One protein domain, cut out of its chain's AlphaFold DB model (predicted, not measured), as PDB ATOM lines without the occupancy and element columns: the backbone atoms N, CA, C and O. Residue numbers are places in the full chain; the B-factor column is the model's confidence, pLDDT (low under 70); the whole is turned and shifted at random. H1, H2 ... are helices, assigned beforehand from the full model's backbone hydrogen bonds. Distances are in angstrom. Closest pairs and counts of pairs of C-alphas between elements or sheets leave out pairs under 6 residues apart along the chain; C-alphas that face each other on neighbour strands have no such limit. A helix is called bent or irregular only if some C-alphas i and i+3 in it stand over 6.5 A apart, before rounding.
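Overview. This is residues 2 to 52 and 62 to 199 of the 207 residues of an uncharacterized protein of Planomonospora venezuelensis (UniProt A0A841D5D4). An elongated body of mostly aligned helices is built round H6, with H2 and H5b packed beside it as a bundle of three and H10 along another side of it. H1 folds against H2 as a hairpin, H3b packs on H5a, H11 packs on the first residues of H6, and the short helices H7, H8 and H9 gather near its last residues. The printed part has 189 residues with eleven named helices, H1 to H11 in order, and no named strand; the class is all helix. It is compact, with a radius of gyration of the C-alphas of 17.7 A, and spans 54 by 35 by 31 A.

Along the chain. H1, residues 2 to 19, begins with C-alpha 2 at (56.188, -63.150, -0.029) and is 24.6 A long. H2, residues 29 to 47, is 26.8 A long. H3, residues 62 to 81, was assigned as one helix by its hydrogen bonds but is bent, with C-alphas 69 and 72 7.2 A apart; its arms are H3a, residues 62 to 69, and H3b, residues 72 to 81, at 15 degrees. H4 is residues 83 to 86. H5, residues 89 to 113, likewise assigned as one helix, is bent, with C-alphas 97 and 100 7.0 A apart; its arms H5a, residues 89 to 97, and H5b, residues 100 to 113, stand at 23 degrees. H6, residues 118 to 133, is 22.8 A long and begins at (56.816, -54.366, 6.310). H7 is residues 136 to 144, H8 156 to 162, H9 168 to 177, H10 179 to 187, and H11 190 to 197, ending at (55.025, -63.662, 14.654).

Arrangement. H6 is the hub. H5b and H6 are a helical hairpin, closest at the C-alphas of Ala 108 and Cys 121, 5.3 A. H6 touches H10, closest C-alphas Asn 127 and Val 182, 5.4 A, at a shallow tilt of 6 degrees, opposite ways. Residues 118 to 120 of H6 touch H11, closest C-alphas Gly 119 and Asp 191, 4.4 A. H2 touches H5b with residues 39 to 47 alone, closest C-alphas Ile 46 and Ala 109, 5.8 A. H1 and H2, a helical hairpin, have their closest C-alphas at Gly 9 and Ala 38, 4.4 A. H3b touches H5a, closest C-alphas Ile 75 and Phe 91, 6.0 A, and touches H4 only at the corner, closest C-alphas Phe 78 and Ala 86, 4.8 A. H7 touches H9, closest C-alphas Phe 136 and Thr 175, 5.7 A; H8 and H9 are near each other. Each O i to N i+4 pair is within hydrogen-bond range in H1, H2, H3a, H3b, H5a, H5b, H6, H9, H10 and H11, against 4 of 5 in H7 and 2 of 3 in H8; H4 is too short for such a pair.

Size, cuts and confidence. The C-alphas farthest apart, of Glu 148 and Gly 199, are 55.8 A apart. Residues 53 to 61 are not printed, and C-alphas 52 and 62 are 17.0 A apart across the cut. The link from H7 to H8 is long; residues 143 to 148, of which 143 and 144 belong to H7, stand free. Residues 83 to 89 have pLDDT under 70.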
ATOM      1  N   TRP A   2      56.384 -64.186   1.003       93.06
ATOM      2  CA  TRP A   2      56.188 -63.150  -0.029       93.06
ATOM      3  C   TRP A   2      55.875 -63.710  -1.428       93.06
ATOM      4  O   TRP A   2      54.950 -63.239  -2.071       93.06
ATOM      5  N   TRP A   3      56.586 -64.753  -1.874       94.75
ATOM      6  CA  TRP A   3      56.382 -65.337  -3.205       94.75
ATOM      7  C   TRP A   3      55.037 -66.067  -3.322       94.75
ATOM      8  O   TRP A   3      54.414 -66.017  -4.372       94.75
ATOM      9  N   ILE A   4      54.555 -66.694  -2.239       96.62
ATOM     10  CA  ILE A   4      53.223 -67.321  -2.199       96.62
ATOM     11  C   ILE A   4      52.166 -66.230  -2.332       96.62
ATOM     12  O   ILE A   4      51.279 -66.331  -3.171       96.62
ATOM     13  N   ALA A   5      52.298 -65.160  -1.543       96.81
ATOM     14  CA  ALA A   5      51.411 -64.010  -1.615       96.81
ATOM     15  C   ALA A   5      51.453 -63.345  -3.003       96.81
ATOM     16  O   ALA A   5      50.415 -62.947  -3.517       96.81
ATOM     17  N   LEU A   6      52.625 -63.294  -3.647       96.88
ATOM     18  CA  LEU A   6      52.773 -62.778  -5.006       96.88
ATOM     19  C   LEU A   6      52.048 -63.659  -6.024       96.88
ATOM     20  O   LEU A   6      51.324 -63.134  -6.861       96.88
ATOM     21  N   VAL A   7      52.226 -64.980  -5.955       97.81
ATOM     22  CA  VAL A   7      51.561 -65.922  -6.866       97.81
ATOM     23  C   VAL A   7      50.049 -65.872  -6.673       97.81
ATOM     24  O   VAL A   7      49.327 -65.738  -7.654       97.81
ATOM     25  N   LEU A   8      49.562 -65.912  -5.430       97.75
ATOM     26  CA  LEU A   8      48.129 -65.840  -5.132       97.75
ATOM     27  C   LEU A   8      47.531 -64.484  -5.521       97.75
ATOM     28  O   LEU A   8      46.472 -64.438  -6.138       97.75
ATOM     29  N   GLY A   9      48.217 -63.385  -5.207       97.00
ATOM     30  CA  GLY A   9      47.783 -62.036  -5.563       97.00
ATOM     31  C   GLY A   9      47.794 -61.802  -7.071       97.00
ATOM     32  O   GLY A   9      46.829 -61.276  -7.616       97.00
ATOM     33  N   GLY A  10      48.844 -62.252  -7.759       96.75
ATOM     34  CA  GLY A  10      48.963 -62.174  -9.215       96.75
ATOM     35  C   GLY A  10      47.928 -63.039  -9.933       96.75
ATOM     36  O   GLY A  10      47.268 -62.557 -10.850       96.75
ATOM     37  N   ALA A  11      47.722 -64.280  -9.484       97.25
ATOM     38  CA  ALA A  11      46.683 -65.159 -10.018       97.25
ATOM     39  C   ALA A  11      45.279 -64.605  -9.744       97.25
ATOM     40  O   ALA A  11      44.441 -64.614 -10.638       97.25
ATOM     41  N   GLY A  12      45.032 -64.070  -8.545       96.12
ATOM     42  CA  GLY A  12      43.767 -63.430  -8.193       96.12
ATOM     43  C   GLY A  12      43.492 -62.170  -9.018       96.12
ATOM     44  O   GLY A  12      42.373 -61.982  -9.485       96.12
ATOM     45  N   ALA A  13      44.510 -61.342  -9.264       94.31
ATOM     46  CA  ALA A  13      44.403 -60.177 -10.141       94.31
ATOM     47  C   ALA A  13      44.143 -60.587 -11.598       94.31
ATOM     48  O   ALA A  13      43.262 -60.023 -12.241       94.31
ATOM     49  N   ALA A  14      44.845 -61.608 -12.099       95.06
ATOM     50  CA  ALA A  14      44.618 -62.152 -13.435       95.06
ATOM     51  C   ALA A  14      43.213 -62.754 -13.572       95.06
ATOM     52  O   ALA A  14      42.525 -62.473 -14.544       95.06
ATOM     53  N   PHE A  15      42.754 -63.527 -12.587       94.62
ATOM     54  CA  PHE A  15      41.397 -64.067 -12.557       94.62
ATOM     55  C   PHE A  15      40.353 -62.948 -12.525       94.62
ATOM     56  O   PHE A  15      39.407 -62.965 -13.303       94.62
ATOM     57  N   THR A  16      40.559 -61.933 -11.687       91.31
ATOM     58  CA  THR A  16      39.679 -60.762 -11.627       91.31
ATOM     59  C   THR A  16      39.592 -60.074 -12.993       91.31
ATOM     60  O   THR A  16      38.500 -59.793 -13.471       91.31
ATOM     61  N   TRP A  17      40.727 -59.863 -13.654       90.44
ATOM     62  CA  TRP A  17      40.781 -59.195 -14.953       90.44
ATOM     63  C   TRP A  17      40.265 -60.047 -16.123       90.44
ATOM     64  O   TRP A  17      39.762 -59.514 -17.102       90.44
ATOM     65  N   LEU A  18      40.429 -61.368 -16.076       92.31
ATOM     66  CA  LEU A  18      40.144 -62.240 -17.221       92.31
ATOM     67  C   LEU A  18      38.826 -63.008 -17.093       92.31
ATOM     68  O   LEU A  18      38.308 -63.471 -18.106       92.31
ATOM     69  N   ALA A  19      38.307 -63.182 -15.876       90.75
ATOM     70  CA  ALA A  19      37.199 -64.092 -15.595       90.75
ATOM     71  C   ALA A  19      36.055 -63.482 -14.772       90.75
ATOM     72  O   ALA A  19      35.005 -64.114 -14.683       90.75
ATOM     73  N   THR A  20      36.215 -62.292 -14.177       86.38
ATOM     74  CA  THR A  20      35.101 -61.617 -13.481       86.38
ATOM     75  C   THR A  20      34.447 -60.554 -14.365       86.38
ATOM     76  O   THR A  20      35.121 -60.001 -15.240       86.38
ATOM     77  N   PRO A  21      33.150 -60.255 -14.168       84.12
ATOM     78  CA  PRO A  21      32.488 -59.175 -14.885       84.12
ATOM     79  C   PRO A  21      33.194 -57.830 -14.677       84.12
ATOM     80  O   PRO A  21      33.596 -57.460 -13.568       84.12
ATOM     81  N   HIS A  22      33.321 -57.085 -15.774       82.88
ATOM     82  CA  HIS A  22      33.763 -55.697 -15.763       82.88
ATOM     83  C   HIS A  22      32.523 -54.813 -15.721       82.88
ATOM     84  O   HIS A  22      31.856 -54.625 -16.735       82.88
ATOM     85  N   GLY A  23      32.208 -54.331 -14.525       77.19
ATOM     86  CA  GLY A  23      30.984 -53.617 -14.198       77.19
ATOM     87  C   GLY A  23      31.270 -52.498 -13.212       77.19
ATOM     88  O   GLY A  23      32.191 -52.604 -12.395       77.19
ATOM     89  N   ARG A  24      30.477 -51.427 -13.276       77.44
ATOM     90  CA  ARG A  24      30.385 -50.456 -12.184       77.44
ATOM     91  C   ARG A  24      29.764 -51.115 -10.945       77.44
ATOM     92  O   ARG A  24      30.216 -50.867  -9.828       77.44
ATOM     93  N   GLU A  25      28.750 -51.946 -11.161       80.44
ATOM     94  CA  GLU A  25      28.038 -52.655 -10.101       80.44
ATOM     95  C   GLU A  25      28.767 -53.930  -9.671       80.44
ATOM     96  O   GLU A  25      29.412 -54.608 -10.472       80.44
ATOM     97  N   ILE A  26      28.644 -54.265  -8.385       77.62
ATOM     98  CA  ILE A  26      29.077 -55.555  -7.847       77.62
ATOM     99  C   ILE A  26      27.843 -56.449  -7.791       77.62
ATOM    100  O   ILE A  26      27.025 -56.325  -6.880       77.62
ATOM    101  N   GLU A  27      27.711 -57.346  -8.765       80.00
ATOM    102  CA  GLU A  27      26.526 -58.204  -8.891       80.00
ATOM    103  C   GLU A  27      26.474 -59.284  -7.805       80.00
ATOM    104  O   GLU A  27      25.396 -59.721  -7.397       80.00
ATOM    105  N   ALA A  28      27.637 -59.703  -7.298       83.88
ATOM    106  CA  ALA A  28      27.724 -60.735  -6.280       83.88
ATOM    107  C   ALA A  28      28.817 -60.469  -5.235       83.88
ATOM    108  O   ALA A  28      29.953 -60.119  -5.547       83.88
ATOM    109  N   VAL A  29      28.494 -60.735  -3.964       83.50
ATOM    110  CA  VAL A  29      29.397 -60.523  -2.810       83.50
ATOM    111  C   VAL A  29      30.718 -61.293  -2.948       83.50
ATOM    112  O   VAL A  29      31.763 -60.827  -2.492       83.50
ATOM    113  N   TRP A  30      30.702 -62.461  -3.597       86.69
ATOM    114  CA  TRP A  30      31.915 -63.258  -3.798       86.69
ATOM    115  C   TRP A  30      32.929 -62.556  -4.712       86.69
ATOM    116  O   TRP A  30      34.130 -62.709  -4.494       86.69
ATOM    117  N   GLU A  31      32.481 -61.751  -5.682       87.19
ATOM    118  CA  GLU A  31      33.376 -61.007  -6.577       87.19
ATOM    119  C   GLU A  31      34.192 -59.986  -5.795       87.19
ATOM    120  O   GLU A  31      35.405 -59.870  -5.979       87.19
ATOM    121  N   LEU A  32      33.532 -59.285  -4.868       86.25
ATOM    122  CA  LEU A  32      34.195 -58.386  -3.933       86.25
ATOM    123  C   LEU A  32      35.187 -59.157  -3.057       86.25
ATOM    124  O   LEU A  32      36.329 -58.726  -2.904       86.25
ATOM    125  N   GLY A  33      34.786 -60.319  -2.536       89.69
ATOM    126  CA  GLY A  33      35.662 -61.188  -1.748       89.69
ATOM    127  C   GLY A  33      36.942 -61.582  -2.493       89.69
ATOM    128  O   GLY A  33      38.035 -61.451  -1.944       89.69
ATOM    129  N   VAL A  34      36.829 -61.995  -3.760       91.56
ATOM    130  CA  VAL A  34      37.979 -62.359  -4.605       91.56
ATOM    131  C   VAL A  34      38.874 -61.149  -4.884       91.56
ATOM    132  O   VAL A  34      40.090 -61.244  -4.710       91.56
ATOM    133  N   LYS A  35      38.287 -60.002  -5.253       91.50
ATOM    134  CA  LYS A  35      39.015 -58.748  -5.515       91.50
ATOM    135  C   LYS A  35      39.804 -58.292  -4.280       91.50
ATOM    136  O   LYS A  35      40.998 -58.000  -4.375       91.50
ATOM    137  N   LEU A  36      39.168 -58.302  -3.107       92.62
ATOM    138  CA  LEU A  36      39.800 -57.935  -1.835       92.62
ATOM    139  C   LEU A  36      40.882 -58.935  -1.415       92.62
ATOM    140  O   LEU A  36      41.943 -58.518  -0.952       92.62
ATOM    141  N   ALA A  37      40.656 -60.237  -1.606       95.69
ATOM    142  CA  ALA A  37      41.651 -61.262  -1.301       95.69
ATOM    143  C   ALA A  37      42.891 -61.142  -2.202       95.69
ATOM    144  O   ALA A  37      44.020 -61.208  -1.705       95.69
ATOM    145  N   ALA A  38      42.695 -60.908  -3.504       96.44
ATOM    146  CA  ALA A  38      43.782 -60.663  -4.448       96.44
ATOM    147  C   ALA A  38      44.590 -59.422  -4.041       96.44
ATOM    148  O   ALA A  38      45.817 -59.492  -3.925       96.44
ATOM    149  N   PHE A  39      43.905 -58.318  -3.734       96.62
ATOM    150  CA  PHE A  39      44.541 -57.089  -3.263       96.62
ATOM    151  C   PHE A  39      45.321 -57.303  -1.958       96.62
ATOM    152  O   PHE A  39      46.488 -56.930  -1.874       96.62
ATOM    153  N   ALA A  40      44.735 -57.975  -0.963       97.38
ATOM    154  CA  ALA A  40      45.405 -58.279   0.303       97.38
ATOM    155  C   ALA A  40      46.662 -59.146   0.105       97.38
ATOM    156  O   ALA A  40      47.699 -58.884   0.722       97.38
ATOM    157  N   CYS A  41      46.605 -60.135  -0.795       98.06
ATOM    158  CA  CYS A  41      47.766 -60.945  -1.158       98.06
ATOM    159  C   CYS A  41      48.864 -60.100  -1.820       98.06
ATOM    160  O   CYS A  41      50.033 -60.257  -1.474       98.06
ATOM    161  N   LEU A  42      48.514 -59.161  -2.703       97.94
ATOM    162  CA  LEU A  42      49.479 -58.233  -3.303       97.94
ATOM    163  C   LEU A  42      50.101 -57.291  -2.261       97.94
ATOM    164  O   LEU A  42      51.319 -57.115  -2.250       97.94
ATOM    165  N   CYS A  43      49.308 -56.754  -1.330       98.12
ATOM    166  CA  CYS A  43      49.812 -55.957  -0.210       98.12
ATOM    167  C   CYS A  43      50.829 -56.745   0.626       98.12
ATOM    168  O   CYS A  43      51.906 -56.235   0.934       98.12
ATOM    169  N   ALA A  44      50.524 -58.005   0.951       97.62
ATOM    170  CA  ALA A  44      51.443 -58.884   1.669       97.62
ATOM    171  C   ALA A  44      52.694 -59.218   0.837       97.62
ATOM    172  O   ALA A  44      53.807 -59.203   1.364       97.62
ATOM    173  N   ALA A  45      52.542 -59.483  -0.462       97.44
ATOM    174  CA  ALA A  45      53.659 -59.749  -1.365       97.44
ATOM    175  C   ALA A  45      54.660 -58.591  -1.376       97.44
ATOM    176  O   ALA A  45      55.863 -58.820  -1.247       97.44
ATOM    177  N   ILE A  46      54.151 -57.360  -1.472       97.12
ATOM    178  CA  ILE A  46      54.955 -56.141  -1.440       97.12
ATOM    179  C   ILE A  46      55.566 -55.957  -0.052       97.12
ATOM    180  O   ILE A  46      56.783 -55.866   0.062       97.12
ATOM    181  N   ALA A  47      54.765 -55.956   1.015       97.06
ATOM    182  CA  ALA A  47      55.254 -55.688   2.367       97.06
ATOM    183  C   ALA A  47      56.359 -56.655   2.814       97.06
ATOM    184  O   ALA A  47      57.343 -56.237   3.425       97.06
ATOM    185  N   PHE A  48      56.237 -57.938   2.470       96.00
ATOM    186  CA  PHE A  48      57.205 -58.971   2.842       96.00
ATOM    187  C   PHE A  48      58.265 -59.245   1.776       96.00
ATOM    188  O   PHE A  48      59.054 -60.180   1.929       96.00
ATOM    189  N   PHE A  49      58.312 -58.445   0.710       95.25
ATOM    190  CA  PHE A  49      59.366 -58.545  -0.287       95.25
ATOM    191  C   PHE A  49      60.738 -58.408   0.398       95.25
ATOM    192  O   PHE A  49      60.948 -57.454   1.154       95.25
ATOM    193  N   PRO A  50      61.669 -59.361   0.209       90.31
ATOM    194  CA  PRO A  50      62.850 -59.467   1.064       90.31
ATOM    195  C   PRO A  50      63.939 -58.450   0.714       90.31
ATOM    196  O   PRO A  50      64.791 -58.154   1.547       90.31
ATOM    197  N   TRP A  51      63.915 -57.890  -0.496       85.75
ATOM    198  CA  TRP A  51      64.969 -57.002  -0.973       85.75
ATOM    199  C   TRP A  51      64.536 -55.543  -0.901       85.75
ATOM    200  O   TRP A  51      63.772 -55.058  -1.732       85.75
ATOM    201  N   SER A  52      65.075 -54.818   0.072       82.69
ATOM    202  CA  SER A  52      64.990 -53.363   0.119       82.69
ATOM    203  C   SER A  52      66.348 -52.775  -0.239       82.69
ATOM    204  O   SER A  52      67.251 -52.697   0.595       82.69
ATOM    205  N   VAL A  62      57.966 -50.075 -14.123       95.62
ATOM    206  CA  VAL A  62      56.957 -51.014 -14.635       95.62
ATOM    207  C   VAL A  62      55.529 -50.472 -14.461       95.62
ATOM    208  O   VAL A  62      54.837 -50.343 -15.474       95.62
ATOM    209  N   PRO A  63      55.064 -50.095 -13.248       95.38
ATOM    210  CA  PRO A  63      53.747 -49.485 -13.101       95.38
ATOM    211  C   PRO A  63      53.641 -48.147 -13.838       95.38
ATOM    212  O   PRO A  63      52.588 -47.877 -14.404       95.38
ATOM    213  N   PHE A  64      54.711 -47.343 -13.927       94.31
ATOM    214  CA  PHE A  64      54.679 -46.117 -14.735       94.31
ATOM    215  C   PHE A  64      54.386 -46.404 -16.207       94.31
ATOM    216  O   PHE A  64      53.461 -45.811 -16.750       94.31
ATOM    217  N   VAL A  65      55.124 -47.323 -16.835       97.25
ATOM    218  CA  VAL A  65      54.911 -47.717 -18.237       97.25
ATOM    219  C   VAL A  65      53.512 -48.293 -18.431       97.25
ATOM    220  O   VAL A  65      52.850 -47.973 -19.413       97.25
ATOM    221  N   PHE A  66      53.024 -49.103 -17.492       95.38
ATOM    222  CA  PHE A  66      51.670 -49.648 -17.566       95.38
ATOM    223  C   PHE A  66      50.590 -48.560 -17.452       95.38
ATOM    224  O   PHE A  66      49.657 -48.520 -18.258       95.38
ATOM    225  N   PHE A  67      50.712 -47.640 -16.491       95.38
ATOM    226  CA  PHE A  67      49.734 -46.571 -16.320       95.38
ATOM    227  C   PHE A  67      49.742 -45.598 -17.494       95.38
ATOM    228  O   PHE A  67      48.676 -45.277 -18.010       95.38
ATOM    229  N   THR A  68      50.913 -45.154 -17.948       95.62
ATOM    230  CA  THR A  68      51.015 -44.158 -19.026       95.62
ATOM    231  C   THR A  68      50.826 -44.760 -20.411       95.62
ATOM    232  O   THR A  68      50.281 -44.093 -21.284       95.62
ATOM    233  N   GLY A  69      51.242 -46.008 -20.620       96.06
ATOM    234  CA  GLY A  69      51.135 -46.697 -21.905       96.06
ATOM    235  C   GLY A  69      49.778 -47.353 -22.149       96.06
ATOM    236  O   GLY A  69      49.399 -47.528 -23.304       96.06
ATOM    237  N   TYR A  70      49.033 -47.702 -21.093       94.25
ATOM    238  CA  TYR A  70      47.757 -48.411 -21.225       94.25
ATOM    239  C   TYR A  70      46.612 -47.765 -20.440       94.25
ATOM    240  O   TYR A  70      45.645 -47.311 -21.051       94.25
ATOM    241  N   VAL A  71      46.698 -47.698 -19.105       92.94
ATOM    242  CA  VAL A  71      45.533 -47.349 -18.262       92.94
ATOM    243  C   VAL A  71      45.034 -45.925 -18.524       92.94
ATOM    244  O   VAL A  71      43.853 -45.737 -18.808       92.94
ATOM    245  N   ILE A  72      45.922 -44.930 -18.474       93.19
ATOM    246  CA  ILE A  72      45.574 -43.519 -18.685       93.19
ATOM    247  C   ILE A  72      45.058 -43.291 -20.113       93.19
ATOM    248  O   ILE A  72      43.943 -42.785 -20.233       93.19
ATOM    249  N   PRO A  73      45.757 -43.711 -21.194       92.56
ATOM    250  CA  PRO A  73      45.226 -43.586 -22.550       92.56
ATOM    251  C   PRO A  73      43.850 -44.225 -22.724       92.56
ATOM    252  O   PRO A  73      42.994 -43.665 -23.406       92.56
ATOM    253  N   ARG A  74      43.608 -45.380 -22.089       89.94
ATOM    254  CA  ARG A  74      42.325 -46.081 -22.183       89.94
ATOM    255  C   ARG A  74      41.198 -45.312 -21.495       89.94
ATOM    256  O   ARG A  74      40.133 -45.160 -22.087       89.94
ATOM    257  N   ILE A  75      41.452 -44.775 -20.302       89.19
ATOM    258  CA  ILE A  75      40.525 -43.885 -19.584       89.19
ATOM    259  C   ILE A  75      40.253 -42.619 -20.408       89.19
ATOM    260  O   ILE A  75      39.097 -42.250 -20.612       89.19
ATOM    261  N   SER A  76      41.302 -41.982 -20.937       87.75
ATOM    262  CA  SER A  76      41.180 -40.791 -21.780       87.75
ATOM    263  C   SER A  76      40.396 -41.068 -23.064       87.75
ATOM    264  O   SER A  76      39.591 -40.234 -23.464       87.75
ATOM    265  N   TYR A  77      40.576 -42.231 -23.695       86.69
ATOM    266  CA  TYR A  77      39.805 -42.612 -24.878       86.69
ATOM    267  C   TYR A  77      38.307 -42.707 -24.579       86.69
ATOM    268  O   TYR A  77      37.513 -42.200 -25.365       86.69
ATOM    269  N   PHE A  78      37.903 -43.281 -23.440       85.25
ATOM    270  CA  PHE A  78      36.487 -43.275 -23.056       85.25
ATOM    271  C   PHE A  78      35.968 -41.850 -22.873       85.25
ATOM    272  O   PHE A  78      34.885 -41.531 -23.337       85.25
ATOM    273  N   TYR A  79      36.762 -40.968 -22.271       79.12
ATOM    274  CA  TYR A  79      36.341 -39.591 -22.046       79.12
ATOM    275  C   TYR A  79      36.247 -38.751 -23.335       79.12
ATOM    276  O   TYR A  79      35.283 -38.014 -23.512       79.12
ATOM    277  N   TYR A  80      37.224 -38.850 -24.244       82.69
ATOM    278  CA  TYR A  80      37.316 -37.983 -25.431       82.69
ATOM    279  C   TYR A  80      36.804 -38.616 -26.730       82.69
ATOM    280  O   TYR A  80      36.378 -37.900 -27.632       82.69
ATOM    281  N   GLY A  81      36.903 -39.938 -26.861       80.25
ATOM    282  CA  GLY A  81      36.642 -40.666 -28.105       80.25
ATOM    283  C   GLY A  81      35.386 -41.537 -28.085       80.25
ATOM    284  O   GLY A  81      34.883 -41.876 -29.152       80.25
ATOM    285  N   ASP A  82      34.878 -41.896 -26.904       78.81
ATOM    286  CA  ASP A  82      33.710 -42.771 -26.744       78.81
ATOM    287  C   ASP A  82      32.904 -42.391 -25.492       78.81
ATOM    288  O   ASP A  82      32.821 -43.132 -24.509       78.81
ATOM    289  N   VAL A  83      32.313 -41.191 -25.529       69.94
ATOM    290  CA  VAL A  83      31.592 -40.579 -24.395       69.94
ATOM    291  C   VAL A  83      30.437 -41.458 -23.899       69.94
ATOM    292  O   VAL A  83      30.130 -41.462 -22.708       69.94
ATOM    293  N   ALA A  84      29.835 -42.268 -24.779       69.25
ATOM    294  CA  ALA A  84      28.811 -43.240 -24.398       69.25
ATOM    295  C   ALA A  84      29.344 -44.271 -23.385       69.25
ATOM    296  O   ALA A  84      28.609 -44.715 -22.505       69.25
ATOM    297  N   ARG A  85      30.637 -44.612 -23.461       65.75
ATOM    298  CA  ARG A  85      31.328 -45.477 -22.496       65.75
ATOM    299  C   ARG A  85      32.008 -44.725 -21.356       65.75
ATOM    300  O   ARG A  85      32.384 -45.380 -20.386       65.75
ATOM    301  N   ALA A  86      32.137 -43.397 -21.417       60.38
ATOM    302  CA  ALA A  86      32.619 -42.589 -20.288       60.38
ATOM    303  C   ALA A  86      31.705 -42.715 -19.060       60.38
ATOM    304  O   ALA A  86      32.182 -42.714 -17.931       60.38
ATOM    305  N   GLN A  87      30.400 -42.870 -19.293       61.06
ATOM    306  CA  GLN A  87      29.393 -43.143 -18.261       61.06
ATOM    307  C   GLN A  87      29.160 -44.650 -18.045       61.06
ATOM    308  O   GLN A  87      28.262 -45.041 -17.307       61.06
ATOM    309  N   GLY A  88      29.932 -45.502 -18.725       61.69
ATOM    310  CA  GLY A  88      29.738 -46.946 -18.756       61.69
ATOM    311  C   GLY A  88      30.733 -47.719 -17.894       61.69
ATOM    312  O   GLY A  88      31.797 -47.228 -17.505       61.69
ATOM    313  N   ASP A  89      30.406 -48.989 -17.676       68.12
ATOM    314  CA  ASP A  89      31.144 -49.951 -16.851       68.12
ATOM    315  C   ASP A  89      32.647 -50.015 -17.138       68.12
ATOM    316  O   ASP A  89      33.468 -50.192 -16.236       68.12
ATOM    317  N   SER A  90      33.034 -49.829 -18.399       73.88
ATOM    318  CA  SER A  90      34.428 -49.913 -18.820       73.88
ATOM    319  C   SER A  90      35.280 -48.761 -18.274       73.88
ATOM    320  O   SER A  90      36.437 -48.991 -17.926       73.88
ATOM    321  N   PHE A  91      34.751 -47.539 -18.162       78.75
ATOM    322  CA  PHE A  91      35.493 -46.417 -17.573       78.75
ATOM    323  C   PHE A  91      35.725 -46.642 -16.073       78.75
ATOM    324  O   PHE A  91      36.868 -46.614 -15.606       78.75
ATOM    325  N   TYR A  92      34.655 -46.982 -15.349       78.00
ATOM    326  CA  TYR A  92      34.701 -47.308 -13.921       78.00
ATOM    327  C   TYR A  92      35.632 -48.484 -13.627       78.00
ATOM    328  O   TYR A  92      36.433 -48.412 -12.697       78.00
ATOM    329  N   THR A  93      35.608 -49.523 -14.460       82.75
ATOM    330  CA  THR A  93      36.515 -50.667 -14.331       82.75
ATOM    331  C   THR A  93      37.977 -50.220 -14.350       82.75
ATOM    332  O   THR A  93      38.744 -50.589 -13.467       82.75
ATOM    333  N   HIS A  94      38.395 -49.389 -15.308       86.38
ATOM    334  CA  HIS A  94      39.806 -48.987 -15.391       86.38
ATOM    335  C   HIS A  94      40.226 -48.095 -14.215       86.38
ATOM    336  O   HIS A  94      41.359 -48.204 -13.747       86.38
ATOM    337  N   LEU A  95      39.324 -47.259 -13.694       87.50
ATOM    338  CA  LEU A  95      39.599 -46.450 -12.506       87.50
ATOM    339  C   LEU A  95      39.677 -47.292 -11.228       87.50
ATOM    340  O   LEU A  95      40.714 -47.318 -10.566       87.50
ATOM    341  N   TYR A  96      38.597 -47.997 -10.895       85.38
ATOM    342  CA  TYR A  96      38.433 -48.643  -9.593       85.38
ATOM    343  C   TYR A  96      39.104 -50.016  -9.505       85.38
ATOM    344  O   TYR A  96      39.485 -50.423  -8.409       85.38
ATOM    345  N   LEU A  97      39.290 -50.719 -10.627       86.81
ATOM    346  CA  LEU A  97      39.954 -52.026 -10.639       86.81
ATOM    347  C   LEU A  97      41.465 -51.920 -10.865       86.81
ATOM    348  O   LEU A  97      42.218 -52.710 -10.301       86.81
ATOM    349  N   LEU A  98      41.910 -50.962 -11.686       90.69
ATOM    350  CA  LEU A  98      43.316 -50.853 -12.088       90.69
ATOM    351  C   LEU A  98      44.003 -49.622 -11.499       90.69
ATOM    352  O   LEU A  98      45.016 -49.766 -10.815       90.69
ATOM    353  N   LEU A  99      43.485 -48.418 -11.760       93.81
ATOM    354  CA  LEU A  99      44.211 -47.190 -11.440       93.81
ATOM    355  C   LEU A  99      44.328 -46.960  -9.930       93.81
ATOM    356  O   LEU A  99      45.441 -46.821  -9.431       93.81
ATOM    357  N   TYR A 100      43.218 -46.933  -9.190       93.69
ATOM    358  CA  TYR A 100      43.260 -46.596  -7.762       93.69
ATOM    359  C   TYR A 100      43.987 -47.652  -6.919       93.69
ATOM    360  O   TYR A 100      44.907 -47.274  -6.187       93.69
ATOM    361  N   PRO A 101      43.695 -48.965  -7.047       94.44
ATOM    362  CA  PRO A 101      44.476 -49.986  -6.350       94.44
ATOM    363  C   PRO A 101      45.939 -49.973  -6.802       94.44
ATOM    364  O   PRO A 101      46.845 -50.126  -5.985       94.44
ATOM    365  N   GLY A 102      46.182 -49.728  -8.092       96.19
ATOM    366  CA  GLY A 102      47.516 -49.623  -8.663       96.19
ATOM    367  C   GLY A 102      48.345 -48.483  -8.066       96.19
ATOM    368  O   GLY A 102      49.517 -48.700  -7.751       96.19
ATOM    369  N   ILE A 103      47.759 -47.300  -7.849       96.69
ATOM    370  CA  ILE A 103      48.413 -46.178  -7.156       96.69
ATOM    371  C   ILE A 103      48.811 -46.611  -5.743       96.69
ATOM    372  O   ILE A 103      49.973 -46.470  -5.364       96.69
ATOM    373  N   VAL A 104      47.877 -47.196  -4.988       98.06
ATOM    374  CA  VAL A 104      48.120 -47.642  -3.608       98.06
ATOM    375  C   VAL A 104      49.261 -48.666  -3.544       98.06
ATOM    376  O   VAL A 104      50.206 -48.492  -2.772       98.06
ATOM    377  N   LEU A 105      49.218 -49.698  -4.392       97.94
ATOM    378  CA  LEU A 105      50.261 -50.727  -4.459       97.94
ATOM    379  C   LEU A 105      51.608 -50.145  -4.908       97.94
ATOM    380  O   LEU A 105      52.643 -50.529  -4.368       97.94
ATOM    381  N   THR A 106      51.614 -49.191  -5.842       97.81
ATOM    382  CA  THR A 106      52.849 -48.548  -6.319       97.81
ATOM    383  C   THR A 106      53.498 -47.703  -5.226       97.81
ATOM    384  O   THR A 106      54.712 -47.780  -5.040       97.81
ATOM    385  N   VAL A 107      52.713 -46.947  -4.449       98.06
ATOM    386  CA  VAL A 107      53.227 -46.172  -3.306       98.06
ATOM    387  C   VAL A 107      53.770 -47.107  -2.220       98.06
ATOM    388  O   VAL A 107      54.874 -46.893  -1.714       98.06
ATOM    389  N   ALA A 108      53.047 -48.186  -1.902       97.88
ATOM    390  CA  ALA A 108      53.507 -49.195  -0.950       97.88
ATOM    391  C   ALA A 108      54.809 -49.879  -1.416       97.88
ATOM    392  O   ALA A 108      55.726 -50.076  -0.612       97.88
ATOM    393  N   ALA A 109      54.918 -50.187  -2.713       96.81
ATOM    394  CA  ALA A 109      56.115 -50.761  -3.320       96.81
ATOM    395  C   ALA A 109      57.295 -49.788  -3.291       96.81
ATOM    396  O   ALA A 109      58.392 -50.188  -2.903       96.81
ATOM    397  N   ALA A 110      57.078 -48.514  -3.622       96.50
ATOM    398  CA  ALA A 110      58.111 -47.485  -3.547       96.50
ATOM    399  C   ALA A 110      58.660 -47.350  -2.121       96.50
ATOM    400  O   ALA A 110      59.876 -47.383  -1.921       96.50
ATOM    401  N   HIS A 111      57.772 -47.301  -1.123       96.44
ATOM    402  CA  HIS A 111      58.161 -47.294   0.285       96.44
ATOM    403  C   HIS A 111      58.977 -48.542   0.662       96.44
ATOM    404  O   HIS A 111      60.043 -48.422   1.271       96.44
ATOM    405  N   ARG A 112      58.514 -49.744   0.290       96.00
ATOM    406  CA  ARG A 112      59.213 -50.987   0.644       96.00
ATOM    407  C   ARG A 112      60.589 -51.088  -0.016       96.00
ATOM    408  O   ARG A 112      61.570 -51.378   0.669       96.00
ATOM    409  N   LEU A 113      60.671 -50.852  -1.326       94.88
ATOM    410  CA  LEU A 113      61.929 -50.912  -2.080       94.88
ATOM    411  C   LEU A 113      62.941 -49.880  -1.566       94.88
ATOM    412  O   LEU A 113      64.139 -50.161  -1.541       94.88
ATOM    413  N   GLY A 114      62.452 -48.731  -1.086       93.94
ATOM    414  CA  GLY A 114      63.245 -47.676  -0.462       93.94
ATOM    415  C   GLY A 114      63.787 -47.981   0.940       93.94
ATOM    416  O   GLY A 114      64.462 -47.124   1.499       93.94
ATOM    417  N   GLY A 115      63.532 -49.162   1.520       93.31
ATOM    418  CA  GLY A 115      64.010 -49.507   2.872       93.31
ATOM    419  C   GLY A 115      62.938 -49.495   3.955       93.31
ATOM    420  O   GLY A 115      63.229 -49.862   5.091       93.31
ATOM    421  N   GLY A 116      61.706 -49.109   3.627       95.00
ATOM    422  CA  GLY A 116      60.612 -49.043   4.585       95.00
ATOM    423  C   GLY A 116      60.253 -50.407   5.181       95.00
ATOM    424  O   GLY A 116      60.376 -51.441   4.517       95.00
ATOM    425  N   SER A 117      59.795 -50.421   6.434       95.69
ATOM    426  CA  SER A 117      59.460 -51.661   7.139       95.69
ATOM    427  C   SER A 117      58.191 -52.332   6.576       95.69
ATOM    428  O   SER A 117      57.334 -51.649   5.995       95.69
ATOM    429  N   PRO A 118      58.025 -53.662   6.739       96.31
ATOM    430  CA  PRO A 118      56.816 -54.366   6.310       96.31
ATOM    431  C   PRO A 118      55.530 -53.817   6.941       96.31
ATOM    432  O   PRO A 118      54.529 -53.659   6.245       96.31
ATOM    433  N   GLY A 119      55.545 -53.480   8.235       97.44
ATOM    434  CA  GLY A 119      54.366 -52.962   8.925       97.44
ATOM    435  C   GLY A 119      53.961 -51.582   8.417       97.44
ATOM    436  O   GLY A 119      52.791 -51.376   8.100       97.44
ATOM    437  N   ALA A 120      54.911 -50.659   8.242       97.44
ATOM    438  CA  ALA A 120      54.634 -49.359   7.632       97.44
ATOM    439  C   ALA A 120      54.147 -49.490   6.175       97.44
ATOM    440  O   ALA A 120      53.220 -48.789   5.773       97.44
ATOM    441  N   CYS A 121      54.690 -50.442   5.408       97.69
ATOM    442  CA  CYS A 121      54.214 -50.747   4.057       97.69
ATOM    443  C   CYS A 121      52.743 -51.204   4.049       97.69
ATOM    444  O   CYS A 121      51.942 -50.681   3.272       97.69
ATOM    445  N   LEU A 122      52.355 -52.114   4.954       98.06
ATOM    446  CA  LEU A 122      50.958 -52.542   5.095       98.06
ATOM    447  C   LEU A 122      50.043 -51.389   5.515       98.06
ATOM    448  O   LEU A 122      48.944 -51.278   4.982       98.06
ATOM    449  N   LYS A 123      50.489 -50.500   6.412       98.44
ATOM    450  CA  LYS A 123      49.711 -49.307   6.790       98.44
ATOM    451  C   LYS A 123      49.461 -48.389   5.603       98.44
ATOM    452  O   LYS A 123      48.338 -47.927   5.445       98.44
ATOM    453  N   ILE A 124      50.476 -48.146   4.770       98.38
ATOM    454  CA  ILE A 124      50.332 -47.358   3.538       98.38
ATOM    455  C   ILE A 124      49.280 -47.993   2.632       98.38
ATOM    456  O   ILE A 124      48.380 -47.299   2.167       98.38
ATOM    457  N   ALA A 125      49.361 -49.307   2.413       98.06
ATOM    458  CA  ALA A 125      48.432 -49.999   1.531       98.06
ATOM    459  C   ALA A 125      46.989 -50.005   2.075       98.06
ATOM    460  O   ALA A 125      46.048 -49.688   1.348       98.06
ATOM    461  N   VAL A 126      46.810 -50.312   3.364       97.69
ATOM    462  CA  VAL A 126      45.492 -50.345   4.019       97.69
ATOM    463  C   VAL A 126      44.884 -48.947   4.108       97.69
ATOM    464  O   VAL A 126      43.739 -48.756   3.714       97.69
ATOM    465  N   ASN A 127      45.634 -47.940   4.558       98.19
ATOM    466  CA  ASN A 127      45.110 -46.574   4.618       98.19
ATOM    467  C   ASN A 127      44.835 -46.013   3.226       98.19
ATOM    468  O   ASN A 127      43.822 -45.347   3.035       98.19
ATOM    469  N   GLY A 128      45.694 -46.310   2.248       97.31
ATOM    470  CA  GLY A 128      45.488 -45.901   0.862       97.31
ATOM    471  C   GLY A 128      44.162 -46.416   0.309       97.31
ATOM    472  O   GLY A 128      43.388 -45.631  -0.232       97.31
ATOM    473  N   ILE A 129      43.858 -47.705   0.500       95.19
ATOM    474  CA  ILE A 129      42.608 -48.282  -0.010       95.19
ATOM    475  C   ILE A 129      41.377 -47.799   0.773       95.19
ATOM    476  O   ILE A 129      40.338 -47.543   0.168       95.19
ATOM    477  N   VAL A 130      41.499 -47.591   2.090       95.56
ATOM    478  CA  VAL A 130      40.430 -46.996   2.912       95.56
ATOM    479  C   VAL A 130      40.104 -45.584   2.431       95.56
ATOM    480  O   VAL A 130      38.935 -45.259   2.271       95.56
ATOM    481  N   ILE A 131      41.115 -44.758   2.146       95.81
ATOM    482  CA  ILE A 131      40.905 -43.405   1.616       95.81
ATOM    483  C   ILE A 131      40.207 -43.463   0.253       95.81
ATOM    484  O   ILE A 131      39.232 -42.740   0.053       95.81
ATOM    485  N   VAL A 132      40.653 -44.341  -0.653       93.31
ATOM    486  CA  VAL A 132      40.046 -44.516  -1.987       93.31
ATOM    487  C   VAL A 132      38.552 -44.838  -1.898       93.31
ATOM    488  O   VAL A 132      37.773 -44.240  -2.634       93.31
ATOM    489  N   PHE A 133      38.142 -45.729  -0.992       90.25
ATOM    490  CA  PHE A 133      36.740 -46.148  -0.847       90.25
ATOM    491  C   PHE A 133      35.942 -45.355   0.199       90.25
ATOM    492  O   PHE A 133      34.784 -45.671   0.457       90.25
ATOM    493  N   SER A 134      36.532 -44.323   0.803       93.19
ATOM    494  CA  SER A 134      35.859 -43.524   1.834       93.19
ATOM    495  C   SER A 134      34.803 -42.556   1.293       93.19
ATOM    496  O   SER A 134      34.135 -41.907   2.086       93.19
ATOM    497  N   GLY A 135      34.671 -42.399  -0.028       91.62
ATOM    498  CA  GLY A 135      33.915 -41.304  -0.645       91.62
ATOM    499  C   GLY A 135      34.710 -40.000  -0.797       91.62
ATOM    500  O   GLY A 135      34.208 -39.030  -1.363       91.62
ATOM    501  N   PHE A 136      35.972 -39.962  -0.339       95.38
ATOM    502  CA  PHE A 136      36.830 -38.781  -0.477       95.38
ATOM    503  C   PHE A 136      37.000 -38.362  -1.940       95.38
ATOM    504  O   PHE A 136      36.889 -37.179  -2.254       95.38
ATOM    505  N   LEU A 137      37.240 -39.320  -2.838       92.00
ATOM    506  CA  LEU A 137      37.411 -39.035  -4.262       92.00
ATOM    507  C   LEU A 137      36.120 -38.493  -4.888       92.00
ATOM    508  O   LEU A 137      36.179 -37.519  -5.638       92.00
ATOM    509  N   ASP A 138      34.969 -39.065  -4.528       90.94
ATOM    510  CA  ASP A 138      33.654 -38.624  -5.002       90.94
ATOM    511  C   ASP A 138      33.358 -37.179  -4.572       90.94
ATOM    512  O   ASP A 138      32.852 -36.391  -5.368       90.94
ATOM    513  N   LEU A 139      33.748 -36.783  -3.354       94.31
ATOM    514  CA  LEU A 139      33.650 -35.391  -2.894       94.31
ATOM    515  C   LEU A 139      34.639 -34.470  -3.614       94.31
ATOM    516  O   LEU A 139      34.266 -33.384  -4.061       94.31
ATOM    517  N   MET A 140      35.905 -34.888  -3.728       94.44
ATOM    518  CA  MET A 140      36.937 -34.070  -4.369       94.44
ATOM    519  C   MET A 140      36.619 -33.813  -5.839       94.44
ATOM    520  O   MET A 140      36.954 -32.741  -6.339       94.44
ATOM    521  N   TRP A 141      35.936 -34.735  -6.520       91.19
ATOM    522  CA  TRP A 141      35.493 -34.520  -7.894       91.19
ATOM    523  C   TRP A 141      34.652 -33.243  -8.036       91.19
ATOM    524  O   TRP A 141      34.954 -32.415  -8.893       91.19
ATOM    525  N   PHE A 142      33.663 -33.027  -7.167       92.25
ATOM    526  CA  PHE A 142      32.816 -31.830  -7.229       92.25
ATOM    527  C   PHE A 142      33.490 -30.571  -6.673       92.25
ATOM    528  O   PHE A 142      33.124 -29.468  -7.061       92.25
ATOM    529  N   LEU A 143      34.472 -30.712  -5.778       92.44
ATOM    530  CA  LEU A 143      35.211 -29.565  -5.237       92.44
ATOM    531  C   LEU A 143      36.294 -29.041  -6.184       92.44
ATOM    532  O   LEU A 143      36.554 -27.841  -6.210       92.44
ATOM    533  N   VAL A 144      36.964 -29.934  -6.913       95.06
ATOM    534  CA  VAL A 144      38.091 -29.579  -7.787       95.06
ATOM    535  C   VAL A 144      37.609 -29.128  -9.165       95.06
ATOM    536  O   VAL A 144      38.259 -28.295  -9.796       95.06
ATOM    537  N   ASN A 145      36.482 -29.658  -9.642       91.50
ATOM    538  CA  ASN A 145      35.950 -29.327 -10.960       91.50
ATOM    539  C   ASN A 145      34.864 -28.246 -10.872       91.50
ATOM    540  O   ASN A 145      34.112 -28.214  -9.901       91.50
ATOM    541  N   PRO A 146      34.726 -27.381 -11.894       90.56
ATOM    542  CA  PRO A 146      33.724 -26.317 -11.927       90.56
ATOM    543  C   PRO A 146      32.332 -26.875 -12.271       90.56
ATOM    544  O   PRO A 146      31.778 -26.595 -13.334       90.56
ATOM    545  N   VAL A 147      31.782 -27.706 -11.389       91.56
ATOM    546  CA  VAL A 147      30.477 -28.361 -11.537       91.56
ATOM    547  C   VAL A 147      29.581 -28.036 -10.346       91.56
ATOM    548  O   VAL A 147      30.058 -27.755  -9.248       91.56
ATOM    549  N   GLU A 148      28.267 -28.066 -10.554       92.75
ATOM    550  CA  GLU A 148      27.316 -27.869  -9.460       92.75
ATOM    551  C   GLU A 148      27.364 -29.036  -8.469       92.75
ATOM    552  O   GLU A 148      27.476 -30.202  -8.857       92.75
ATOM    553  N   LEU A 149      27.242 -28.721  -7.176       93.69
ATOM    554  CA  LEU A 149      27.141 -29.742  -6.140       93.69
ATOM    555  C   LEU A 149      25.813 -30.493  -6.303       93.69
ATOM    556  O   LEU A 149      24.745 -29.870  -6.249       93.69
ATOM    557  N   PRO A 150      25.839 -31.823  -6.467       93.19
ATOM    558  CA  PRO A 150      24.618 -32.577  -6.654       93.19
ATOM    559  C   PRO A 150      23.857 -32.676  -5.330       93.19
ATOM    560  O   PRO A 150      24.425 -32.613  -4.241       93.19
ATOM    561  N   ARG A 151      22.542 -32.906  -5.404       94.25
ATOM    562  CA  ARG A 151      21.753 -33.223  -4.200       94.25
ATOM    563  C   ARG A 151      22.097 -34.606  -3.650       94.25
ATOM    564  O   ARG A 151      22.091 -34.796  -2.434       94.25
ATOM    565  N   VAL A 152      22.391 -35.547  -4.547       94.19
ATOM    566  CA  VAL A 152      22.702 -36.944  -4.240       94.19
ATOM    567  C   VAL A 152      23.930 -37.412  -5.014       94.19
ATOM    568  O   VAL A 152      24.146 -36.988  -6.146       94.19
ATOM    569  N   ILE A 153      24.718 -38.288  -4.402       91.06
ATOM    570  CA  ILE A 153      25.853 -38.973  -5.011       91.06
ATOM    571  C   ILE A 153      25.468 -40.442  -5.184       91.06
ATOM    572  O   ILE A 153      25.045 -41.100  -4.228       91.06
ATOM    573  N   ASP A 154      25.618 -40.935  -6.411       87.44
ATOM    574  CA  ASP A 154      25.450 -42.343  -6.757       87.44
ATOM    575  C   ASP A 154      26.826 -42.992  -6.947       87.44
ATOM    576  O   ASP A 154      27.433 -42.931  -8.018       87.44
ATOM    577  N   ALA A 155      27.330 -43.564  -5.856       85.19
ATOM    578  CA  ALA A 155      28.615 -44.239  -5.793       85.19
ATOM    579  C   ALA A 155      28.382 -45.679  -5.306       85.19
ATOM    580  O   ALA A 155      28.121 -45.868  -4.116       85.19
ATOM    581  N   PRO A 156      28.510 -46.706  -6.168       82.31
ATOM    582  CA  PRO A 156      28.131 -48.086  -5.837       82.31
ATOM    583  C   PRO A 156      28.793 -48.621  -4.565       82.31
ATOM    584  O   PRO A 156      28.158 -49.268  -3.740       82.31
ATOM    585  N   HIS A 157      30.072 -48.296  -4.367       81.88
ATOM    586  CA  HIS A 157      30.834 -48.725  -3.197       81.88
ATOM    587  C   HIS A 157      30.330 -48.105  -1.882       81.88
ATOM    588  O   HIS A 157      30.526 -48.702  -0.827       81.88
ATOM    589  N   ILE A 158      29.661 -46.949  -1.935       86.50
ATOM    590  CA  ILE A 158      28.964 -46.337  -0.795       86.50
ATOM    591  C   ILE A 158      27.553 -46.921  -0.687       86.50
ATOM    592  O   ILE A 158      27.122 -47.313   0.398       86.50
ATOM    593  N   SER A 159      26.860 -47.044  -1.822       86.75
ATOM    594  CA  SER A 159      25.483 -47.531  -1.911       86.75
ATOM    595  C   SER A 159      25.294 -48.947  -1.374       86.75
ATOM    596  O   SER A 159      24.234 -49.232  -0.821       86.75
ATOM    597  N   ILE A 160      26.319 -49.802  -1.436       82.38
ATOM    598  CA  ILE A 160      26.310 -51.124  -0.787       82.38
ATOM    599  C   ILE A 160      26.096 -51.019   0.735       82.38
ATOM    600  O   ILE A 160      25.432 -51.873   1.318       82.38
ATOM    601  N   PHE A 161      26.617 -49.976   1.387       83.50
ATOM    602  CA  PHE A 161      26.449 -49.768   2.830       83.50
ATOM    603  C   PHE A 161      25.172 -49.005   3.177       83.50
ATOM    604  O   PHE A 161      24.611 -49.195   4.255       83.50
ATOM    605  N   THR A 162      24.725 -48.123   2.287       86.94
ATOM    606  CA  THR A 162      23.636 -47.175   2.565       86.94
ATOM    607  C   THR A 162      22.295 -47.591   1.964       86.94
ATOM    608  O   THR A 162      21.276 -46.987   2.295       86.94
ATOM    609  N   GLY A 163      22.268 -48.615   1.104       86.00
ATOM    610  CA  GLY A 163      21.063 -49.119   0.438       86.00
ATOM    611  C   GLY A 163      20.624 -48.311  -0.789       86.00
ATOM    612  O   GLY A 163      19.490 -48.462  -1.236       86.00
ATOM    613  N   GLY A 164      21.485 -47.441  -1.324       88.50
ATOM    614  CA  GLY A 164      21.197 -46.603  -2.494       88.50
ATOM    615  C   GLY A 164      22.023 -45.312  -2.536       88.50
ATOM    616  O   GLY A 164      22.929 -45.136  -1.709       88.50
ATOM    617  N   PRO A 165      21.741 -44.405  -3.490       92.19
ATOM    618  CA  PRO A 165      22.371 -43.089  -3.553       92.19
ATOM    619  C   PRO A 165      22.136 -42.294  -2.267       92.19
ATOM    620  O   PRO A 165      21.057 -42.354  -1.674       92.19
ATOM    621  N   ILE A 166      23.131 -41.519  -1.845       94.62
ATOM    622  CA  ILE A 166      23.064 -40.743  -0.599       94.62
ATOM    623  C   ILE A 166      23.179 -39.253  -0.850       94.62
ATOM    624  O   ILE A 166      23.690 -38.824  -1.878       94.62
ATOM    625  N   SER A 167      22.717 -38.432   0.095       95.38
ATOM    626  CA  SER A 167      22.868 -36.984  -0.037       95.38
ATOM    627  C   SER A 167      24.341 -36.570  -0.028       95.38
ATOM    628  O   SER A 167      25.189 -37.220   0.594       95.38
ATOM    629  N   TYR A 168      24.655 -35.448  -0.678       93.88
ATOM    630  CA  TYR A 168      26.016 -34.903  -0.671       93.88
ATOM    631  C   TYR A 168      26.535 -34.687   0.761       93.88
ATOM    632  O   TYR A 168      27.631 -35.120   1.110       93.88
ATOM    633  N   GLY A 169      25.703 -34.113   1.639       95.00
ATOM    634  CA  GLY A 169      26.035 -33.929   3.056       95.00
ATOM    635  C   GLY A 169      26.265 -35.248   3.806       95.00
ATOM    636  O   GLY A 169      27.202 -35.344   4.594       95.00
ATOM    637  N   ALA A 170      25.472 -36.289   3.529       94.88
ATOM    638  CA  ALA A 170      25.707 -37.616   4.099       94.88
ATOM    639  C   ALA A 170      27.025 -38.232   3.599       94.88
ATOM    640  O   ALA A 170      27.702 -38.906   4.368       94.88
ATOM    641  N   THR A 171      27.433 -37.946   2.360       94.75
ATOM    642  CA  THR A 171      28.721 -38.402   1.800       94.75
ATOM    643  C   THR A 171      29.908 -37.757   2.515       94.75
ATOM    644  O   THR A 171      30.901 -38.430   2.797       94.75
ATOM    645  N   VAL A 172      29.791 -36.478   2.895       95.94
ATOM    646  CA  VAL A 172      30.782 -35.799   3.749       95.94
ATOM    647  C   VAL A 172      30.921 -36.518   5.089       95.94
ATOM    648  O   VAL A 172      32.035 -36.842   5.497       95.94
ATOM    649  N   LEU A 173      29.805 -36.824   5.756       95.94
ATOM    650  CA  LEU A 173      29.829 -37.545   7.032       95.94
ATOM    651  C   LEU A 173      30.397 -38.962   6.882       95.94
ATOM    652  O   LEU A 173      31.214 -39.375   7.704       95.94
ATOM    653  N   PHE A 174      30.017 -39.674   5.819       94.31
ATOM    654  CA  PHE A 174      30.562 -40.988   5.480       94.31
ATOM    655  C   PHE A 174      32.085 -40.924   5.310       94.31
ATOM    656  O   PHE A 174      32.803 -41.698   5.935       94.31
ATOM    657  N   THR A 175      32.601 -39.937   4.575       95.50
ATOM    658  CA  THR A 175      34.049 -39.742   4.396       95.50
ATOM    659  C   THR A 175      34.751 -39.447   5.720       95.50
ATOM    660  O   THR A 175      35.752 -40.083   6.055       95.50
ATOM    661  N   LEU A 176      34.209 -38.528   6.525       96.81
ATOM    662  CA  LEU A 176      34.786 -38.178   7.826       96.81
ATOM    663  C   LEU A 176      34.791 -39.362   8.804       96.81
ATOM    664  O   LEU A 176      35.728 -39.492   9.593       96.81
ATOM    665  N   ALA A 177      33.807 -40.261   8.720       95.62
ATOM    666  CA  ALA A 177      33.746 -41.470   9.542       95.62
ATOM    667  C   ALA A 177      34.907 -42.450   9.283       95.62
ATOM    668  O   ALA A 177      35.195 -43.287  10.140       95.62
ATOM    669  N   HIS A 178      35.622 -42.327   8.158       96.44
ATOM    670  CA  HIS A 178      36.808 -43.136   7.865       96.44
ATOM    671  C   HIS A 178      38.100 -42.555   8.463       96.44
ATOM    672  O   HIS A 178      39.082 -43.288   8.605       96.44
ATOM    673  N   LEU A 179      38.123 -41.279   8.878       96.88
ATOM    674  CA  LEU A 179      39.311 -40.672   9.495       96.88
ATOM    675  C   LEU A 179      39.762 -41.411  10.766       96.88
ATOM    676  O   LEU A 179      40.957 -41.705  10.868       96.88
ATOM    677  N   PRO A 180      38.865 -41.792  11.704       97.62
ATOM    678  CA  PRO A 180      39.245 -42.637  12.829       97.62
ATOM    679  C   PRO A 180      39.902 -43.947  12.392       97.62
ATOM    680  O   PRO A 180      40.914 -44.324  12.971       97.62
ATOM    681  N   ALA A 181      39.393 -44.619  11.354       96.38
ATOM    682  CA  ALA A 181      39.980 -45.867  10.862       96.38
ATOM    683  C   ALA A 181      41.411 -45.655  10.341       96.38
ATOM    684  O   ALA A 181      42.316 -46.402  10.716       96.38
ATOM    685  N   VAL A 182      41.639 -44.599   9.552       97.50
ATOM    686  CA  VAL A 182      42.971 -44.237   9.034       97.50
ATOM    687  C   VAL A 182      43.955 -43.941  10.171       97.50
ATOM    688  O   VAL A 182      45.091 -44.430  10.159       97.50
ATOM    689  N   VAL A 183      43.521 -43.171  11.175       97.94
ATOM    690  CA  VAL A 183      44.335 -42.839  12.357       97.94
ATOM    691  C   VAL A 183      44.636 -44.091  13.179       97.94
ATOM    692  O   VAL A 183      45.791 -44.316  13.543       97.94
ATOM    693  N   LEU A 184      43.629 -44.929  13.434       97.75
ATOM    694  CA  LEU A 184      43.776 -46.168  14.194       97.75
ATOM    695  C   LEU A 184      44.779 -47.106  13.523       97.75
ATOM    696  O   LEU A 184      45.747 -47.501  14.169       97.75
ATOM    697  N   VAL A 185      44.611 -47.398  12.230       97.31
ATOM    698  CA  VAL A 185      45.547 -48.236  11.458       97.31
ATOM    699  C   VAL A 185      46.957 -47.637  11.463       97.31
ATOM    700  O   VAL A 185      47.936 -48.362  11.656       97.31
ATOM    701  N   GLY A 186      47.073 -46.313  11.322       96.56
ATOM    702  CA  GLY A 186      48.351 -45.602  11.419       96.56
ATOM    703  C   GLY A 186      49.046 -45.807  12.770       96.56
ATOM    704  O   GLY A 186      50.261 -46.042  12.816       96.56
ATOM    705  N   ALA A 187      48.275 -45.795  13.857       97.75
ATOM    706  CA  ALA A 187      48.757 -45.957  15.226       97.75
ATOM    707  C   ALA A 187      49.052 -47.418  15.624       97.75
ATOM    708  O   ALA A 187      49.793 -47.645  16.583       97.75
ATOM    709  N   LEU A 188      48.527 -48.419  14.902       97.50
ATOM    710  CA  LEU A 188      48.745 -49.831  15.236       97.50
ATOM    711  C   LEU A 188      50.241 -50.197  15.218       97.50
ATOM    712  O   LEU A 188      50.943 -49.872  14.261       97.50
ATOM    713  N   PRO A 189      50.774 -50.934  16.206       97.19
ATOM    714  CA  PRO A 189      52.178 -51.340  16.227       97.19
ATOM    715  C   PRO A 189      52.425 -52.576  15.337       97.19
ATOM    716  O   PRO A 189      52.962 -53.580  15.801       97.19
ATOM    717  N   ILE A 190      52.024 -52.507  14.061       96.62
ATOM    718  CA  ILE A 190      52.033 -53.641  13.119       96.62
ATOM    719  C   ILE A 190      53.426 -54.265  12.993       96.62
ATOM    720  O   ILE A 190      53.535 -55.486  13.019       96.62
ATOM    721  N   ASP A 191      54.493 -53.464  12.940       94.88
ATOM    722  CA  ASP A 191      55.868 -53.984  12.896       94.88
ATOM    723  C   ASP A 191      56.187 -54.875  14.102       94.88
ATOM    724  O   ASP A 191      56.654 -55.996  13.938       94.88
ATOM    725  N   ARG A 192      55.807 -54.451  15.316       94.88
ATOM    726  CA  ARG A 192      56.010 -55.256  16.533       94.88
ATOM    727  C   ARG A 192      55.233 -56.567  16.495       94.88
ATOM    728  O   ARG A 192      55.676 -57.559  17.069       94.88
ATOM    729  N   TRP A 193      54.048 -56.573  15.890       96.06
ATOM    730  CA  TRP A 193      53.260 -57.793  15.730       96.06
ATOM    731  C   TRP A 193      53.907 -58.743  14.725       96.06
ATOM    732  O   TRP A 193      53.993 -59.937  14.999       96.06
ATOM    733  N   ILE A 194      54.415 -58.212  13.610       93.62
ATOM    734  CA  ILE A 194      55.157 -58.981  12.608       93.62
ATOM    735  C   ILE A 194      56.420 -59.593  13.223       93.62
ATOM    736  O   ILE A 194      56.617 -60.800  13.100       93.62
ATOM    737  N   ASP A 195      57.228 -58.803  13.932       92.06
ATOM    738  CA  ASP A 195      58.469 -59.272  14.563       92.06
ATOM    739  C   ASP A 195      58.201 -60.426  15.540       92.06
ATOM    740  O   ASP A 195      58.896 -61.444  15.521       92.06
ATOM    741  N   ARG A 196      57.138 -60.313  16.351       92.19
ATOM    742  CA  ARG A 196      56.697 -61.381  17.265       92.19
ATOM    743  C   ARG A 196      56.282 -62.649  16.521       92.19
ATOM    744  O   ARG A 196      56.669 -63.736  16.936       92.19
ATOM    745  N   LEU A 197      55.505 -62.520  15.444       89.81
ATOM    746  CA  LEU A 197      55.025 -63.662  14.654       89.81
ATOM    747  C   LEU A 197      56.157 -64.384  13.920       89.81
ATOM    748  O   LEU A 197      56.123 -65.604  13.787       89.81
ATOM    749  N   LEU A 198      57.163 -63.642  13.457       87.19
ATOM    750  CA  LEU A 198      58.326 -64.200  12.769       87.19
ATOM    751  C   LEU A 198      59.403 -64.721  13.732       87.19
ATOM    752  O   LEU A 198      60.449 -65.177  13.279       87.19
ATOM    753  N   GLY A 199      59.171 -64.656  15.048       80.12
ATOM    754  CA  GLY A 199      60.147 -65.085  16.048       80.12
ATOM    755  C   GLY A 199      61.396 -64.201  16.096       80.12
ATOM    756  O   GLY A 199      62.403 -64.598  16.676       80.12
TER     757      GLY A 199